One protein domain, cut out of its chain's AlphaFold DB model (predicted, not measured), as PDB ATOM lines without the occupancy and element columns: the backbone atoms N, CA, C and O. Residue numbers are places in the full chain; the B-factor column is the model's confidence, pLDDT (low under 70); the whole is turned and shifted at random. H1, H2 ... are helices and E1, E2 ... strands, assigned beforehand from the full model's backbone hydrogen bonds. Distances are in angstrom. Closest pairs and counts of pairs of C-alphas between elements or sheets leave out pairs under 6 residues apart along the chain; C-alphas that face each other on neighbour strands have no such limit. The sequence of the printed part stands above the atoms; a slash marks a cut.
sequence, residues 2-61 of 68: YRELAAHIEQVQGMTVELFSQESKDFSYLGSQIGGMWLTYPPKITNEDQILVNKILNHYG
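AT A GLANCE: This is residues 2 to 61 of the 68 residues of an uncharacterized protein of Oscillatoriales cyanobacterium CG2_30_44_21 (UniProt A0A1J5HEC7). A narrow hairpin of two strands, E1 and E2, has a short helix, H1, packed on it, and a longer helix, H2, runs side by side with H1 in the opposite direction. The long loop between the strands extends the hairpin at one end of the longest axis, where residues 25 to 30 stick out. The printed part has 60 residues, with two named helices and two named strands in the order H1, E1, E2, H2; the sheet has the order E1 - E2 and is antiparallel, and the class is mixed, helices and strands. The whole is loose, with a radius of gyration of the C-alphas of 13.2 A, and its elongated outline spans 40 by 21 by 14 A.

IN THESE COORDINATES: H1 is residues 2 to 9, 10.7 A from first to last C-alpha, and begins with C-alpha 2 at (166.892, 97.711, 160.410). E1 is residues 16 to 20, 13.1 A long, with C-alpha 16 at (171.796, 95.141, 147.743). E2 follows as residues 36 to 40, 13.3 A long. H2 is residues 47 to 60, the longest helix at 20.5 A, and ends with C-alpha 60 at (158.965, 94.155, 159.462).

HOW THE PARTS SIT: H1 and E1 have 6 pairs of C-alphas within 8 A, the closest being those of Ala 6 and Val 17, 5.7 A apart. H1 and E2 are near each other, with 8 pairs of C-alphas within 10 A. E1 and E2 form a hairpin of antiparallel neighbours, with 157 degrees between their directions. The C-alphas of Leu 19 and Met 37 face each other at 4.7 A. Across this pair, N 18 and O 38 are within hydrogen-bond range at 3.0 A, and so are N 38 and O 18 at 2.9 A. H1 and H2 touch, their closest C-alphas being those of Ile 9 and Val 53 at 6.2 A. They stand at a shallow tilt of 20 degrees and run opposite ways. E1 and H2 are apart. In H1 and H2 every O i to N i+4 pair is within hydrogen-bond range.

THE WHOLE: The two C-alphas farthest apart are those of Asp 26 and Thr 46, at 40.5 A, while those of Tyr 2 and Gly 61, the first and last printed, are 10.8 A apart. The printed part has no cut. The link from E1 to E2, with 15 residues, is long; the links from H1 to E1 and from E2 to H2, with 6 residues each, are short. Residues 25 to 30 stand free, with no C-alpha 8 or more residues away along the chain within 10 A. The mean pLDDT of the printed part is 92.7, and no printed residue is under 70.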
ATOM      1  N   TYR A   2     166.538  97.265 161.780       92.88
ATOM      2  CA  TYR A   2     166.892  97.711 160.410       92.88
ATOM      3  C   TYR A   2     168.009  96.905 159.723       92.88
ATOM      4  O   TYR A   2     167.881  96.536 158.563       92.88
ATOM      5  N   ARG A   3     169.081  96.566 160.453       93.38
ATOM      6  CA  ARG A   3     170.157  95.708 159.923       93.38
ATOM      7  C   ARG A   3     169.705  94.273 159.641       93.38
ATOM      8  O   ARG A   3     170.237  93.642 158.743       93.38
ATOM      9  N   GLU A   4     168.744  93.760 160.403       96.06
ATOM     10  CA  GLU A   4     168.179  92.426 160.161       96.06
ATOM     11  C   GLU A   4     167.269  92.446 158.936       96.06
ATOM     12  O   GLU A   4     167.307  91.516 158.141       96.06
ATOM     13  N   LEU A   5     166.485  93.512 158.752       95.62
ATOM     14  CA  LEU A   5     165.700  93.711 157.538       95.62
ATOM     15  C   LEU A   5     166.612  93.775 156.306       95.62
ATOM     16  O   LEU A   5     166.391  93.022 155.361       95.62
ATOM     17  N   ALA A   6     167.672  94.589 156.350       96.25
ATOM     18  CA  ALA A   6     168.677  94.647 155.287       96.25
ATOM     19  C   ALA A   6     169.259  93.258 154.984       96.25
ATOM     20  O   ALA A   6     169.187  92.804 153.847       96.25
ATOM     21  N   ALA A   7     169.708  92.537 156.016       97.00
ATOM     22  CA  ALA A   7     170.277  91.203 155.853       97.00
ATOM     23  C   ALA A   7     169.300  90.195 155.218       97.00
ATOM     24  O   ALA A   7     169.733  89.347 154.446       97.00
ATOM     25  N   HIS A   8     167.995  90.267 155.508       97.06
ATOM     26  CA  HIS A   8     167.009  89.396 154.856       97.06
ATOM     27  C   HIS A   8     166.758  89.777 153.398       97.06
ATOM     28  O   HIS A   8     166.611  88.892 152.561       97.06
ATOM     29  N   ILE A   9     166.711  91.070 153.073       96.44
ATOM     30  CA  ILE A   9     166.561  91.509 151.681       96.44
ATOM     31  C   ILE A   9     167.791  91.107 150.858       96.44
ATOM     32  O   ILE A   9     167.637  90.629 149.739       96.44
ATOM     33  N   GLU A  10     168.994  91.206 151.423       96.56
ATOM     34  CA  GLU A  10     170.249  90.797 150.775       96.56
ATOM     35  C   GLU A  10     170.381  89.275 150.568       96.56
ATOM     36  O   GLU A  10     171.261  88.827 149.833       96.56
ATOM     37  N   GLN A  11     169.500  88.456 151.160       95.56
ATOM     38  CA  GLN A  11     169.402  87.026 150.828       95.56
ATOM     39  C   GLN A  11     168.724  86.783 149.472       95.56
ATOM     40  O   GLN A  11     168.863  85.698 148.906       95.56
ATOM     41  N   VAL A  12     167.989  87.767 148.949       94.94
ATOM     42  CA  VAL A  12     167.374  87.696 147.622       94.94
ATOM     43  C   VAL A  12     168.443  87.974 146.568       94.94
ATOM     44  O   VAL A  12     169.197  88.943 146.654       94.94
ATOM     45  N   GLN A  13     168.530  87.107 145.560       93.44
ATOM     46  CA  GLN A  13     169.641  87.115 144.615       93.44
ATOM     47  C   GLN A  13     169.785  88.463 143.890       93.44
ATOM     48  O   GLN A  13     168.879  88.920 143.198       93.44
ATOM     49  N   GLY A  14     170.976  89.062 143.994       93.31
ATOM     50  CA  GLY A  14     171.323  90.299 143.290       93.31
ATOM     51  C   GLY A  14     170.753  91.574 143.914       93.31
ATOM     52  O   GLY A  14     170.970  92.644 143.350       93.31
ATOM     53  N   MET A  15     170.057  91.471 145.050       95.31
ATOM     54  CA  MET A  15     169.647  92.627 145.840       95.31
ATOM     55  C   MET A  15     170.820  93.157 146.662       95.31
ATOM     56  O   MET A  15     171.576  92.384 147.250       95.31
ATOM     57  N   THR A  16     170.927  94.477 146.763       97.00
ATOM     58  CA  THR A  16     171.796  95.141 147.743       97.00
ATOM     59  C   THR A  16     170.998  96.160 148.536       97.00
ATOM     60  O   THR A  16     170.063  96.773 148.005       97.00
ATOM     61  N   VAL A  17     171.362  96.340 149.808       97.00
ATOM     62  CA  VAL A  17     170.705  97.308 150.687       97.00
ATOM     63  C   VAL A  17     171.728  98.250 151.293       97.00
ATOM     64  O   VAL A  17     172.675  97.831 151.949       97.00
ATOM     65  N   GLU A  18     171.486  99.545 151.144       96.62
ATOM     66  CA  GLU A  18     172.278 100.570 151.816       96.62
ATOM     67  C   GLU A  18     171.438 101.248 152.894       96.62
ATOM     68  O   GLU A  18     170.334 101.731 152.637       96.62
ATOM     69  N   LEU A  19     171.957 101.279 154.123       95.00
ATOM     70  CA  LEU A  19     171.375 102.044 155.222       95.00
ATOM     71  C   LEU A  19     172.029 103.421 155.247       95.00
ATOM     72  O   LEU A  19     173.251 103.508 155.373       95.00
ATOM     73  N   PHE A  20     171.235 104.485 155.205       93.44
ATOM     74  CA  PHE A  20     171.766 105.838 155.349       93.44
ATOM     75  C   PHE A  20     171.389 106.457 156.692       93.44
ATOM     76  O   PHE A  20     170.383 106.119 157.327       93.44
ATOM     77  N   SER A  21     172.267 107.345 157.152       90.50
ATOM     78  CA  SER A  21     172.158 107.968 158.465       90.50
ATOM     79  C   SER A  21     170.935 108.872 158.542       90.50
ATOM     80  O   SER A  21     170.453 109.395 157.540       90.50
ATOM     81  N   GLN A  22     170.408 109.029 159.750       89.19
ATOM     82  CA  GLN A  22     169.339 109.983 159.981       89.19
ATOM     83  C   GLN A  22     169.908 111.401 160.064       89.19
ATOM     84  O   GLN A  22     170.828 111.652 160.835       89.19
ATOM     85  N   GLU A  23     169.299 112.326 159.326       90.69
ATOM     86  CA  GLU A  23     169.685 113.746 159.295       90.69
ATOM     87  C   GLU A  23     168.931 114.602 160.336       90.69
ATOM     88  O   GLU A  23     169.181 115.802 160.475       90.69
ATOM     89  N   SER A  24     167.987 114.005 161.081       89.38
ATOM     90  CA  SER A  24     167.284 114.691 162.174       89.38
ATOM     91  C   SER A  24     168.274 115.150 163.243       89.38
ATOM     92  O   SER A  24     169.066 114.359 163.754       89.38
ATOM     93  N   LYS A  25     168.177 116.424 163.630       88.25
ATOM     94  CA  LYS A  25     168.971 117.005 164.723       88.25
ATOM     95  C   LYS A  25     168.408 116.677 166.106       88.25
ATOM     96  O   LYS A  25     169.127 116.805 167.094       88.25
ATOM     97  N   ASP A  26     167.155 116.235 166.163       90.00
ATOM     98  CA  ASP A  26     166.471 115.879 167.399       90.00
ATOM     99  C   ASP A  26     166.443 114.359 167.568       90.00
ATOM    100  O   ASP A  26     166.023 113.620 166.670       90.00
ATOM    101  N   PHE A  27     166.881 113.891 168.739       85.69
ATOM    102  CA  PHE A  27     166.817 112.481 169.108       85.69
ATOM    103  C   PHE A  27     165.451 112.144 169.714       85.69
ATOM    104  O   PHE A  27     165.014 112.771 170.679       85.69
ATOM    105  N   SER A  28     164.802 111.103 169.190       87.69
ATOM    106  CA  SER A  28     163.566 110.547 169.737       87.69
ATOM    107  C   SER A  28     163.656 109.028 169.799       87.69
ATOM    108  O   SER A  28     163.990 108.380 168.810       87.69
ATOM    109  N   TYR A  29     163.282 108.446 170.939       85.69
ATOM    110  CA  TYR A  29     163.137 106.991 171.071       85.69
ATOM    111  C   TYR A  29     162.030 106.417 170.182       85.69
ATOM    112  O   TYR A  29     162.069 105.238 169.848       85.69
ATOM    113  N   LEU A  30     161.046 107.245 169.818       88.12
ATOM    114  CA  LEU A  30     159.948 106.874 168.926       88.12
ATOM    115  C   LEU A  30     160.264 107.182 167.455       88.12
ATOM    116  O   LEU A  30     159.490 106.819 166.576       88.12
ATOM    117  N   GLY A  31     161.373 107.877 167.192       85.50
ATOM    118  CA  GLY A  31     161.850 108.155 165.845       85.50
ATOM    119  C   GLY A  31     162.628 106.977 165.267       85.50
ATOM    120  O   GLY A  31     163.152 106.129 165.996       85.50
ATOM    121  N   SER A  32     162.740 106.955 163.938       88.00
ATOM    122  CA  SER A  32     163.696 106.073 163.271       88.00
ATOM    123  C   SER A  32     165.110 106.374 163.771       88.00
ATOM    124  O   SER A  32     165.411 107.487 164.190       88.00
ATOM    125  N   GLN A  33     165.984 105.373 163.757       87.38
ATOM    126  CA  GLN A  33     167.411 105.558 164.058       87.38
ATOM    127  C   GLN A  33     168.262 105.619 162.780       87.38
ATOM    128  O   GLN A  33     169.478 105.777 162.844       87.38
ATOM    129  N   ILE A  34     167.618 105.490 161.619       91.81
ATOM    130  CA  ILE A  34     168.202 105.624 160.282       91.81
ATOM    131  C   ILE A  34     167.359 106.600 159.459       91.81
ATOM    132  O   ILE A  34     166.168 106.759 159.731       91.81
ATOM    133  N   GLY A  35     167.952 107.228 158.448       91.06
ATOM    134  CA  GLY A  35     167.202 108.074 157.518       91.06
ATOM    135  C   GLY A  35     166.305 107.244 156.599       91.06
ATOM    136  O   GLY A  35     165.222 107.681 156.228       91.06
ATOM    137  N   GLY A  36     166.731 106.020 156.290       92.12
ATOM    138  CA  GLY A  36     166.000 105.092 155.444       92.12
ATOM    139  C   GLY A  36     166.920 104.022 154.871       92.12
ATOM    140  O   GLY A  36     168.049 103.829 155.336       92.12
ATOM    141  N   MET A  37     166.408 103.313 153.869       93.75
ATOM    142  CA  MET A  37     167.130 102.250 153.180       93.75
ATOM    143  C   MET A  37     166.981 102.419 151.677       93.75
ATOM    144  O   MET A  37     165.882 102.683 151.194       93.75
ATOM    145  N   TRP A  38     168.072 102.218 150.953       94.75
ATOM    146  CA  TRP A  38     168.069 102.157 149.503       94.75
ATOM    147  C   TRP A  38     168.137 100.698 149.058       94.75
ATOM    148  O   TRP A  38     169.079  99.989 149.412       94.75
ATOM    149  N   LEU A  39     167.130 100.242 148.313       93.88
ATOM    150  CA  LEU A  39     167.084  98.891 147.758       93.88
ATOM    151  C   LEU A  39     167.475  98.970 146.287       93.88
ATOM    152  O   LEU A  39     166.796  99.621 145.496       93.88
ATOM    153  N   THR A  40     168.548  98.282 145.911       94.81
ATOM    154  CA  THR A  40     168.931  98.160 144.502       94.81
ATOM    155  C   THR A  40     168.542  96.786 143.992       94.81
ATOM    156  O   THR A  40     168.933  95.767 144.562       94.81
ATOM    157  N   TYR A  41     167.764  96.776 142.913       90.81
ATOM    158  CA  TYR A  41     167.303  95.567 142.245       90.81
ATOM    159  C   TYR A  41     168.264  95.165 141.123       90.81
ATOM    160  O   TYR A  41     168.820  96.036 140.444       90.81
ATOM    161  N   PRO A  42     168.426  93.858 140.851       90.50
ATOM    162  CA  PRO A  42     169.110  93.427 139.644       90.50
ATOM    163  C   PRO A  42     168.307  93.861 138.399       90.50
ATOM    164  O   PRO A  42     167.081  93.972 138.465       90.50
ATOM    165  N   PRO A  43     168.948  94.014 137.221       87.56
ATOM    166  CA  PRO A  43     168.276  94.425 135.977       87.56
ATOM    167  C   PRO A  43     167.085  93.547 135.568       87.56
ATOM    168  O   PRO A  43     166.243  93.954 134.769       87.56
ATOM    169  N   LYS A  44     167.040  92.314 136.079       89.38
ATOM    170  CA  LYS A  44     165.904  91.404 135.977       89.38
ATOM    171  C   LYS A  44     165.687  90.769 137.339       89.38
ATOM    172  O   LYS A  44     166.478  89.923 137.746       89.38
ATOM    173  N   ILE A  45     164.608  91.157 138.003       90.12
ATOM    174  CA  ILE A  45     164.110  90.477 139.195       90.12
ATOM    175  C   ILE A  45     162.945  89.566 138.798       90.12
ATOM    176  O   ILE A  45     162.083  89.955 138.005       90.12
ATOM    177  N   THR A  46     162.935  88.335 139.305       93.81
ATOM    178  CA  THR A  46     161.851  87.387 139.028       93.81
ATOM    179  C   THR A  46     160.583  87.770 139.793       93.81
ATOM    180  O   THR A  46     160.633  88.479 140.798       93.81
ATOM    181  N   ASN A  47     159.423  87.281 139.349       93.50
ATOM    182  CA  ASN A  47     158.177  87.488 140.094       93.50
ATOM    183  C   ASN A  47     158.240  86.857 141.496       93.50
ATOM    184  O   ASN A  47     157.676  87.404 142.440       93.50
ATOM    185  N   GLU A  48     158.926  85.721 141.642       94.62
ATOM    186  CA  GLU A  48     159.091  85.039 142.928       94.62
ATOM    187  C   GLU A  48     159.926  85.878 143.899       94.62
ATOM    188  O   GLU A  48     159.515  86.074 145.043       94.62
ATOM    189  N   ASP A  49     161.029  86.455 143.419       94.44
ATOM    190  CA  ASP A  49     161.885  87.339 144.210       94.44
ATOM    191  C   ASP A  49     161.156  88.628 144.600       94.44
ATOM    192  O   ASP A  49     161.232  89.051 145.751       94.44
ATOM    193  N   GLN A  50     160.377  89.228 143.688       93.00
ATOM    194  CA  GLN A  50     159.543  90.392 144.021       93.00
ATOM    195  C   GLN A  50     158.529  90.062 145.124       93.00
ATOM    196  O   GLN A  50     158.333  90.845 146.058       93.00
ATOM    197  N   ILE A  51     157.877  88.898 145.045       95.06
ATOM    198  CA  ILE A  51     156.938  88.441 146.077       95.06
ATOM    199  C   ILE A  51     157.671  88.220 147.403       95.06
ATOM    200  O   ILE A  51     157.148  88.592 148.454       95.06
ATOM    201  N   LEU A  52     158.866  87.627 147.374       95.56
ATOM    202  CA  LEU A  52     159.673  87.389 148.566       95.56
ATOM    203  C   LEU A  52     160.106  88.703 149.226       95.56
ATOM    204  O   LEU A  52     159.877  88.867 150.423       95.56
ATOM    205  N   VAL A  53     160.633  89.659 148.456       94.69
ATOM    206  CA  VAL A  53     160.984  91.007 148.935       94.69
ATOM    207  C   VAL A  53     159.781  91.661 149.612       94.69
ATOM    208  O   VAL A  53     159.882  92.107 150.752       94.69
ATOM    209  N   ASN A  54     158.611  91.635 148.971       93.75
ATOM    210  CA  ASN A  54     157.392  92.191 149.557       93.75
ATOM    211  C   ASN A  54     156.957  91.468 150.838       93.75
ATOM    212  O   ASN A  54     156.489  92.108 151.777       93.75
ATOM    213  N   LYS A  55     157.104  90.142 150.923       95.69
ATOM    214  CA  LYS A  55     156.816  89.395 152.161       95.69
ATOM    215  C   LYS A  55     157.768  89.777 153.288       95.69
ATOM    216  O   LYS A  55     157.313  89.934 154.418       95.69
ATOM    217  N   ILE A  56     159.056  89.933 152.981       95.75
ATOM    218  CA  ILE A  56     160.061  90.376 153.948       95.75
ATOM    219  C   ILE A  56     159.687  91.772 154.449       95.75
ATOM    220  O   ILE A  56     159.523  91.947 155.649       95.75
ATOM    221  N   LEU A  57     159.459  92.744 153.562       94.06
ATOM    222  CA  LEU A  57     159.108  94.108 153.967       94.06
ATOM    223  C   LEU A  57     157.841  94.136 154.847       94.06
ATOM    224  O   LEU A  57     157.864  94.711 155.935       94.06
ATOM    225  N   ASN A  58     156.781  93.423 154.445       94.81
ATOM    226  CA  ASN A  58     155.519  93.347 155.198       94.81
ATOM    227  C   ASN A  58     155.653  92.665 156.567       94.81
ATOM    228  O   ASN A  58     154.834  92.902 157.453       94.81
ATOM    229  N   HIS A  59     156.661  91.812 156.760       94.94
ATOM    230  CA  HIS A  59     156.930  91.203 158.059       94.94
ATOM    231  C   HIS A  59     157.491  92.219 159.066       94.94
ATOM    232  O   HIS A  59     157.184  92.135 160.254       94.94
ATOM    233  N   TYR A  60     158.296  93.178 158.600       91.88
ATOM    234  CA  TYR A  60     158.965  94.155 159.462       91.88
ATOM    235  C   TYR A  60     158.128  95.405 159.743       91.88
ATOM    236  O   TYR A  60     158.367  96.078 160.748       91.88
ATOM    237  N   GLY A  61     157.143  95.716 158.901       89.75
ATOM    238  CA  GLY A  61     156.198  96.798 159.149       89.75
ATOM    239  C   GLY A  61     155.573  97.354 157.877       89.75
ATOM    240  O   GLY A  61     155.631  96.747 156.812       89.75
TER     241      GLY A  61